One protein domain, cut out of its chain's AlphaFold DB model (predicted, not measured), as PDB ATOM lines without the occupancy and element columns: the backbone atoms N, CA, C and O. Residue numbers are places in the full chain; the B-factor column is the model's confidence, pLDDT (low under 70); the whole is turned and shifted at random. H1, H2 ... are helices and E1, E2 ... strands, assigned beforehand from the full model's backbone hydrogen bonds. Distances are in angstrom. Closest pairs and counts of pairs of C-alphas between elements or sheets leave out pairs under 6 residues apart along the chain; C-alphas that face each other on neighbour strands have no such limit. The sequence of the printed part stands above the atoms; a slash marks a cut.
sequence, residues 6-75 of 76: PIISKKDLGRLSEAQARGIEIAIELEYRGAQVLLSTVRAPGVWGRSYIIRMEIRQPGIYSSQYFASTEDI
ATOM      1  N   PRO A   6     183.550 179.153 124.185       89.44
ATOM      2  CA  PRO A   6     182.891 178.910 122.901       89.44
ATOM      3  C   PRO A   6     182.896 177.452 122.416       89.44
ATOM      4  O   PRO A   6     182.095 177.119 121.546       89.44
ATOM      5  N   ILE A   7     183.787 176.589 122.928       91.94
ATOM      6  CA  ILE A   7     183.816 175.163 122.549       91.94
ATOM      7  C   ILE A   7     182.979 174.266 123.456       91.94
ATOM      8  O   ILE A   7     182.766 173.101 123.124       91.94
ATOM      9  N   ILE A   8     182.517 174.779 124.594       93.81
ATOM     10  CA  ILE A   8     181.757 173.985 125.553       93.81
ATOM     11  C   ILE A   8     180.333 173.860 125.023       93.81
ATOM     12  O   ILE A   8     179.573 174.830 124.975       93.81
ATOM     13  N   SER A   9     179.957 172.657 124.593       95.06
ATOM     14  CA  SER A   9     178.627 172.448 124.035       95.06
ATOM     15  C   SER A   9     177.571 172.371 125.140       95.06
ATOM     16  O   SER A   9     177.837 171.951 126.269       95.06
ATOM     17  N   LYS A  10     176.310 172.669 124.795       95.31
ATOM     18  CA  LYS A  10     175.166 172.433 125.699       95.31
ATOM     19  C   LYS A  10     175.079 170.974 126.165       95.31
ATOM     20  O   LYS A  10     174.594 170.713 127.261       95.31
ATOM     21  N   LYS A  11     175.549 170.027 125.346       96.81
ATOM     22  CA  LYS A  11     175.595 168.603 125.695       96.81
ATOM     23  C   LYS A  11     176.619 168.337 126.798       96.81
ATOM     24  O   LYS A  11     176.327 167.559 127.702       96.81
ATOM     25  N   ASP A  12     177.781 168.982 126.746       96.69
ATOM     26  CA  ASP A  12     178.818 168.831 127.772       96.69
ATOM     27  C   ASP A  12     178.351 169.422 129.101       96.69
ATOM     28  O   ASP A  12     178.441 168.755 130.131       96.69
ATOM     29  N   LEU A  13     177.737 170.612 129.059       97.00
ATOM     30  CA  LEU A  13     177.091 171.217 130.229       97.00
ATOM     31  C   LEU A  13     175.990 170.312 130.795       97.00
ATOM     32  O   LEU A  13     175.958 170.072 131.996       97.00
ATOM     33  N   GLY A  14     175.134 169.738 129.946       97.75
ATOM     34  CA  GLY A  14     174.088 168.809 130.384       97.75
ATOM     35  C   GLY A  14     174.648 167.579 131.107       97.75
ATOM     36  O   GLY A  14     174.154 167.216 132.172       97.75
ATOM     37  N   ARG A  15     175.726 166.979 130.581       97.94
ATOM     38  CA  ARG A  15     176.397 165.828 131.215       97.94
ATOM     39  C   ARG A  15     177.014 166.191 132.565       97.94
ATOM     40  O   ARG A  15     176.901 165.412 133.508       97.94
ATOM     41  N   LEU A  16     177.657 167.355 132.663       98.06
ATOM     42  CA  LEU A  16     178.251 167.850 133.911       98.06
ATOM     43  C   LEU A  16     177.184 168.163 134.959       98.06
ATOM     44  O   LEU A  16     177.338 167.764 136.110       98.06
ATOM     45  N   SER A  17     176.092 168.813 134.554       97.69
ATOM     46  CA  SER A  17     174.957 169.128 135.424       97.69
ATOM     47  C   SER A  17     174.301 167.854 135.972       97.69
ATOM     48  O   SER A  17     174.111 167.718 137.181       97.69
ATOM     49  N   GLU A  18     174.053 166.857 135.113       98.12
ATOM     50  CA  GLU A  18     173.500 165.562 135.528       98.12
ATOM     51  C   GLU A  18     174.434 164.821 136.496       98.12
ATOM     52  O   GLU A  18     173.986 164.307 137.525       98.12
ATOM     53  N   ALA A  19     175.737 164.786 136.205       97.94
ATOM     54  CA  ALA A  19     176.722 164.156 137.080       97.94
ATOM     55  C   ALA A  19     176.831 164.873 138.432       97.94
ATOM     56  O   ALA A  19     176.847 164.215 139.472       97.94
ATOM     57  N   GLN A  20     176.824 166.209 138.436       97.25
ATOM     58  CA  GLN A  20     176.831 167.011 139.656       97.25
ATOM     59  C   GLN A  20     175.595 166.726 140.518       97.25
ATOM     60  O   GLN A  20     175.736 166.470 141.714       97.25
ATOM     61  N   ALA A  21     174.401 166.712 139.916       96.56
ATOM     62  CA  ALA A  21     173.144 166.432 140.611       96.56
ATOM     63  C   ALA A  21     173.098 165.011 141.199       96.56
ATOM     64  O   ALA A  21     172.510 164.793 142.257       96.56
ATOM     65  N   ARG A  22     173.747 164.047 140.537       97.25
ATOM     66  CA  ARG A  22     173.867 162.661 141.016       97.25
ATOM     67  C   ARG A  22     175.033 162.438 141.981       97.25
ATOM     68  O   ARG A  22     175.162 161.335 142.504       97.25
ATOM     69  N   GLY A  23     175.877 163.444 142.213       96.31
ATOM     70  CA  GLY A  23     177.077 163.314 143.039       96.31
ATOM     71  C   GLY A  23     178.109 162.341 142.459       96.31
ATOM     72  O   GLY A  23     178.737 161.589 143.201       96.31
ATOM     73  N   ILE A  24     178.248 162.319 141.134       96.62
ATOM     74  CA  ILE A  24     179.156 161.429 140.404       96.62
ATOM     75  C   ILE A  24     180.307 162.254 139.831       96.62
ATOM     76  O   ILE A  24     180.090 163.334 139.282       96.62
ATOM     77  N   GLU A  25     181.526 161.726 139.927       97.62
ATOM     78  CA  GLU A  25     182.699 162.283 139.250       97.62
ATOM     79  C   GLU A  25     182.721 161.849 137.784       97.62
ATOM     80  O   GLU A  25     182.638 160.662 137.468       97.62
ATOM     81  N   ILE A  26     182.833 162.822 136.884       98.25
ATOM     82  CA  ILE A  26     183.041 162.613 135.453       98.25
ATOM     83  C   ILE A  26     184.121 163.559 134.947       98.25
ATOM     84  O   ILE A  26     184.401 164.588 135.562       98.25
ATOM     85  N   ALA A  27     184.677 163.233 133.787       98.00
ATOM     86  CA  ALA A  27     185.603 164.078 133.056       98.00
ATOM     87  C   ALA A  27     185.219 164.115 131.572       98.00
ATOM     88  O   ALA A  27     184.848 163.094 130.988       98.00
ATOM     89  N   ILE A  28     185.292 165.299 130.974       97.75
ATOM     90  CA  ILE A  28     185.086 165.552 129.550       97.75
ATOM     91  C   ILE A  28     186.327 166.282 129.055       97.75
ATOM     92  O   ILE A  28     186.625 167.386 129.512       97.75
ATOM     93  N   GLU A  29     187.051 165.648 128.142       97.12
ATOM     94  CA  GLU A  29     188.222 166.226 127.494       97.12
ATOM     95  C   GLU A  29     187.816 166.843 126.155       97.12
ATOM     96  O   GLU A  29     187.113 166.221 125.357       97.12
ATOM     97  N   LEU A  30     188.242 168.082 125.935       95.38
ATOM     98  CA  LEU A  30     188.024 168.854 124.720       95.38
ATOM     99  C   LEU A  30     189.369 169.399 124.234       95.38
ATOM    100  O   LEU A  30     190.259 169.692 125.032       95.38
ATOM    101  N   GLU A  31     189.494 169.603 122.927       93.06
ATOM    102  CA  GLU A  31     190.668 170.231 122.326       93.06
ATOM    103  C   GLU A  31     190.269 171.530 121.622       93.06
ATOM    104  O   GLU A  31     189.289 171.579 120.874       93.06
ATOM    105  N   TYR A  32     191.030 172.601 121.851       90.81
ATOM    106  CA  TYR A  32     190.801 173.883 121.195       90.81
ATOM    107  C   TYR A  32     192.093 174.646 120.944       90.81
ATOM    108  O   TYR A  32     192.778 175.048 121.882       90.81
ATOM    109  N   ARG A  33     192.400 174.907 119.667       88.25
ATOM    110  CA  ARG A  33     193.557 175.722 119.239       88.25
ATOM    111  C   ARG A  33     194.878 175.291 119.904       88.25
ATOM    112  O   ARG A  33     195.658 176.137 120.330       88.25
ATOM    113  N   GLY A  34     195.112 173.980 120.015       88.38
ATOM    114  CA  GLY A  34     196.307 173.417 120.657       88.38
ATOM    115  C   GLY A  34     196.288 173.440 122.191       88.38
ATOM    116  O   GLY A  34     197.314 173.178 122.816       88.38
ATOM    117  N   ALA A  35     195.145 173.761 122.803       91.81
ATOM    118  CA  ALA A  35     194.901 173.622 124.232       91.81
ATOM    119  C   ALA A  35     194.053 172.379 124.513       91.81
ATOM    120  O   ALA A  35     193.043 172.159 123.844       91.81
ATOM    121  N   GLN A  36     194.413 171.626 125.549       95.56
ATOM    122  CA  GLN A  36     193.539 170.615 126.138       95.56
ATOM    123  C   GLN A  36     192.705 171.262 127.239       95.56
ATOM    124  O   GLN A  36     193.238 171.959 128.106       95.56
ATOM    125  N   VAL A  37     191.400 171.026 127.215       95.81
ATOM    126  CA  VAL A  37     190.450 171.509 128.214       95.81
ATOM    127  C   VAL A  37     189.795 170.304 128.866       95.81
ATOM    128  O   VAL A  37     189.197 169.479 128.183       95.81
ATOM    129  N   LEU A  38     189.895 170.201 130.187       97.25
ATOM    130  CA  LEU A  38     189.261 169.146 130.966       97.25
ATOM    131  C   LEU A  38     188.170 169.755 131.837       97.25
ATOM    132  O   LEU A  38     188.461 170.511 132.763       97.25
ATOM    133  N   LEU A  39     186.917 169.408 131.561       97.62
ATOM    134  CA  LEU A  39     185.786 169.729 132.425       97.62
ATOM    135  C   LEU A  39     185.466 168.513 133.281       97.62
ATOM    136  O   LEU A  39     185.317 167.412 132.762       97.62
ATOM    137  N   SER A  40     185.354 168.695 134.590       98.19
ATOM    138  CA  SER A  40     185.103 167.591 135.514       98.19
ATOM    139  C   SER A  40     184.164 167.980 136.641       98.19
ATOM    140  O   SER A  40     184.167 169.127 137.076       98.19
ATOM    141  N   THR A  41     183.383 167.024 137.131       98.38
ATOM    142  CA  THR A  41     182.728 167.136 138.438       98.38
ATOM    143  C   THR A  41     183.674 166.588 139.496       98.38
ATOM    144  O   THR A  41     184.235 165.504 139.338       98.38
ATOM    145  N   VAL A  42     183.866 167.335 140.578       97.44
ATOM    146  CA  VAL A  42     184.741 166.943 141.691       97.44
ATOM    147  C   VAL A  42     184.039 167.198 143.015       97.44
ATOM    148  O   VAL A  42     183.197 168.097 143.108       97.44
ATOM    149  N   ARG A  43     184.392 166.433 144.053       96.75
ATOM    150  CA  ARG A  43     183.928 166.735 145.412       96.75
ATOM    151  C   ARG A  43     184.342 168.144 145.812       96.75
ATOM    152  O   ARG A  43     185.504 168.527 145.670       96.75
ATOM    153  N   ALA A  44     183.386 168.906 146.325       94.50
ATOM    154  CA  ALA A  44     183.665 170.261 146.753       94.50
ATOM    155  C   ALA A  44     184.317 170.262 148.145       94.50
ATOM    156  O   ALA A  44     183.874 169.538 149.043       94.50
ATOM    157  N   PRO A  45     185.330 171.110 148.369       90.81
ATOM    158  CA  PRO A  45     185.747 171.463 149.717       90.81
ATOM    159  C   PRO A  45     184.585 172.093 150.501       90.81
ATOM    160  O   PRO A  45     183.741 172.779 149.924       90.81
ATOM    161  N   GLY A  46     184.578 171.941 151.830       89.56
ATOM    162  CA  GLY A  46     183.465 172.391 152.683       89.56
ATOM    163  C   GLY A  46     183.092 173.877 152.555       89.56
ATOM    164  O   GLY A  46     181.944 174.236 152.795       89.56
ATOM    165  N   VAL A  47     184.018 174.733 152.105       91.19
ATOM    166  CA  VAL A  47     183.789 176.177 151.898       91.19
ATOM    167  C   VAL A  47     182.768 176.502 150.802       91.19
ATOM    168  O   VAL A  47     182.270 177.620 150.753       91.19
ATOM    169  N   TRP A  48     182.439 175.545 149.931       90.56
ATOM    170  CA  TRP A  48     181.509 175.754 148.817       90.56
ATOM    171  C   TRP A  48     180.035 175.560 149.195       90.56
ATOM    172  O   TRP A  48     179.161 175.907 148.405       90.56
ATOM    173  N   GLY A  49     179.735 174.963 150.358       90.12
ATOM    174  CA  GLY A  49     178.354 174.663 150.762       90.12
ATOM    175  C   GLY A  49     177.615 173.692 149.822       90.12
ATOM    176  O   GLY A  49     176.387 173.642 149.825       90.12
ATOM    177  N   ARG A  50     178.349 172.939 148.995       90.31
ATOM    178  CA  ARG A  50     177.842 171.959 148.021       90.31
ATOM    179  C   ARG A  50     178.668 170.678 148.107       90.31
ATOM    180  O   ARG A  50     179.825 170.730 148.496       90.31
ATOM    181  N   SER A  51     178.100 169.538 147.718       93.56
ATOM    182  CA  SER A  51     178.835 168.262 147.722       93.56
ATOM    183  C   SER A  51     179.767 168.113 146.517       93.56
ATOM    184  O   SER A  51     180.838 167.524 146.637       93.56
ATOM    185  N   TYR A  52     179.368 168.653 145.361       97.25
ATOM    186  CA  TYR A  52     180.096 168.563 144.097       97.25
ATOM    187  C   TYR A  52     180.108 169.914 143.378       97.25
ATOM    188  O   TYR A  52     179.111 170.638 143.402       97.25
ATOM    189  N   ILE A  53     181.226 170.228 142.726       97.56
ATOM    190  CA  ILE A  53     181.464 171.442 141.928       97.56
ATOM    191  C   ILE A  53     182.054 171.071 140.569       97.56
ATOM    192  O   ILE A  53     182.504 169.938 140.372       97.56
ATOM    193  N   ILE A  54     182.066 172.024 139.638       97.75
ATOM    194  CA  ILE A  54     182.706 171.836 138.336       97.75
ATOM    195  C   ILE A  54     184.126 172.392 138.391       97.75
ATOM    196  O   ILE A  54     184.348 173.505 138.863       97.75
ATOM    197  N   ARG A  55     185.089 171.629 137.885       97.62
ATOM    198  CA  ARG A  55     186.473 172.051 137.687       97.62
ATOM    199  C   ARG A  55     186.784 172.065 136.199       97.62
ATOM    200  O   ARG A  55     186.609 171.051 135.525       97.62
ATOM    201  N   MET A  56     187.287 173.194 135.721       96.62
ATOM    202  CA  MET A  56     187.825 173.364 134.379       96.62
ATOM    203  C   MET A  56     189.341 173.489 134.460       96.62
ATOM    204  O   MET A  56     189.850 174.419 135.083       96.62
ATOM    205  N   GLU A  57     190.063 172.579 133.824       96.50
ATOM    206  CA  GLU A  57     191.510 172.670 133.645       96.50
ATOM    207  C   GLU A  57     191.818 173.006 132.188       96.50
ATOM    208  O   GLU A  57     191.210 172.448 131.280       96.50
ATOM    209  N   ILE A  58     192.771 173.906 131.959       95.50
ATOM    210  CA  ILE A  58     193.257 174.265 130.627       95.50
ATOM    211  C   ILE A  58     194.764 174.020 130.610       95.50
ATOM    212  O   ILE A  58     195.500 174.582 131.426       95.50
ATOM    213  N   ARG A  59     195.215 173.185 129.676       95.06
ATOM    214  CA  ARG A  59     196.620 172.828 129.462       95.06
ATOM    215  C   ARG A  59     197.069 173.296 128.087       95.06
ATOM    216  O   ARG A  59     196.455 172.964 127.076       95.06
ATOM    217  N   GLN A  60     198.150 174.059 128.066       91.94
ATOM    218  CA  GLN A  60     198.861 174.505 126.870       91.94
ATOM    219  C   GLN A  60     200.366 174.326 127.106       91.94
ATOM    220  O   GLN A  60     200.789 174.211 128.262       91.94
ATOM    221  N   PRO A  61     201.204 174.324 126.055       90.31
ATOM    222  CA  PRO A  61     202.652 174.309 126.229       90.31
ATOM    223  C   PRO A  61     203.113 175.424 127.182       90.31
ATOM    224  O   PRO A  61     202.951 176.608 126.896       90.31
ATOM    225  N   GLY A  62     203.645 175.040 128.346       88.94
ATOM    226  CA  GLY A  62     204.133 175.969 129.371       88.94
ATOM    227  C   GLY A  62     203.063 176.675 130.216       88.94
ATOM    228  O   GLY A  62     203.426 177.505 131.046       88.94
ATOM    229  N   ILE A  63     201.769 176.371 130.046       90.94
ATOM    230  CA  ILE A  63     200.678 177.011 130.800       90.94
ATOM    231  C   ILE A  63     199.703 175.955 131.328       90.94
ATOM    232  O   ILE A  63     199.146 175.156 130.574       90.94
ATOM    233  N   TYR A  64     199.442 176.017 132.631       94.00
ATOM    234  CA  TYR A  64     198.372 175.287 133.302       94.00
ATOM    235  C   TYR A  64     197.480 176.277 134.047       94.00
ATOM    236  O   TYR A  64     197.974 177.135 134.778       94.00
ATOM    237  N   SER A  65     196.169 176.161 133.861       93.94
ATOM    238  CA  SER A  65     195.173 176.948 134.588       93.94
ATOM    239  C   SER A  65     194.053 176.039 135.071       93.94
ATOM    240  O   SER A  65     193.651 175.122 134.355       93.94
ATOM    241  N   SER A  66     193.543 176.301 136.273       95.06
ATOM    242  CA  SER A  66     192.378 175.617 136.825       95.06
ATOM    243  C   SER A  66     191.391 176.632 137.390       95.06
ATOM    244  O   SER A  66     191.782 177.581 138.066       95.06
ATOM    245  N   GLN A  67     190.112 176.437 137.085       95.06
ATOM    246  CA  GLN A  67     188.997 177.244 137.566       95.06
ATOM    247  C   GLN A  67     187.920 176.327 138.139       95.06
ATOM    248  O   GLN A  67     187.704 175.221 137.640       95.06
ATOM    249  N   TYR A  68     187.242 176.804 139.176       95.88
ATOM    250  CA  TYR A  68     186.183 176.079 139.865       95.88
ATOM    251  C   TYR A  68     184.889 176.880 139.793       95.88
ATOM    252  O   TYR A  68     184.908 178.098 139.957       95.88
ATOM    253  N   PHE A  69     183.780 176.185 139.578       96.00
ATOM    254  CA  PHE A  69     182.454 176.763 139.398       96.00
ATOM    255  C   PHE A  69     181.464 176.057 140.312       96.00
ATOM    256  O   PHE A  69     181.540 174.834 140.484       96.00
ATOM    257  N   ALA A  70     180.521 176.808 140.883       95.94
ATOM    258  CA  ALA A  70     179.529 176.206 141.757       95.94
ATOM    259  C   ALA A  70     178.598 175.301 140.948       95.94
ATOM    260  O   ALA A  70     178.212 174.248 141.460       95.94
ATOM    261  N   SER A  71     178.261 175.661 139.710       95.25
ATOM    262  CA  SER A  71     177.536 174.805 138.764       95.25
ATOM    263  C   SER A  71     177.817 175.176 137.302       95.25
ATOM    264  O   SER A  71     178.639 176.038 136.999       95.25
ATOM    265  N   THR A  72     177.174 174.471 136.370       95.25
ATOM    266  CA  THR A  72     177.348 174.675 134.924       95.25
ATOM    267  C   THR A  72     176.852 176.029 134.426       95.25
ATOM    268  O   THR A  72     177.319 176.494 133.391       95.25
ATOM    269  N   GLU A  73     175.940 176.672 135.156       93.94
ATOM    270  CA  GLU A  73     175.418 178.006 134.840       93.94
ATOM    271  C   GLU A  73     176.465 179.106 135.051       93.94
ATOM    272  O   GLU A  73     176.364 180.151 134.423       93.94
ATOM    273  N   ASP A  74     177.489 178.866 135.875       94.00
ATOM    274  CA  ASP A  74     178.555 179.845 136.135       94.00
ATOM    275  C   ASP A  74     179.665 179.817 135.061       94.00
ATOM    276  O   ASP A  74     180.605 180.611 135.111       94.00
ATOM    277  N   ILE A  75     179.607 178.864 134.120       90.44
ATOM    278  CA  ILE A  75     180.623 178.680 133.069       90.44
ATOM    279  C   ILE A  75     180.387 179.631 131.882       90.44
ATOM    280  O   ILE A  75     181.343 179.968 131.179       90.44
TER     281      ILE A  75
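Overview. This is residues 6 to 75 of the 76 residues of an uncharacterized protein of Flavonifractor sp. An135 (UniProt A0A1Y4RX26). A twisted four-strand sheet has one helix, H1, packed along one face over E2, making two layers. The strands E1 E2 E3 E4, in this order across the sheet, form a meander, each the antiparallel neighbour of the one before. The printed part has 70 residues, ordered H1 E1 E2 E3 E4, class mixed; it is compact, radius of gyration of the C-alphas 12.0 A, spanning 34 by 25 by 18 A.

Arrangement. Inner strands E2, residues 35 to 43, and E3, residues 52 to 60, form a hairpin; N 38 and O 57 are 2.8 A apart. Edge strand E1, residues 27 to 32, forms a hairpin with E2; N 30 and O 37 are 2.8 A apart. Edge strand E4, residues 63 to 69, forms one with E3; N 56 and O 67 are 2.8 A apart. H1, residues 10 to 22, is on the sheet, height 9.3 A, along E2 at 8 degrees on the local plane; their closest C-alphas, Gln 20 and Thr 41, are 6.0 A apart. In H1 every O i to N i+4 pair is within hydrogen-bond range.

Along the chain. First to last C-alpha, H1 measures 18.2 A, E1 16.2 A, E2 24.8 A, E3 26.2 A and E4 20.2 A. H1 begins at C-alpha 10 (175.166, 172.433, 125.699); E4 ends at C-alpha 69 (182.454, 176.763, 139.398).

Size, cuts and confidence. The farthest C-alphas, Arg 33 and Gly 46, are 35.1 A apart. The printed part has no cut, no link is long, and no printed residue is under 70 in pLDDT.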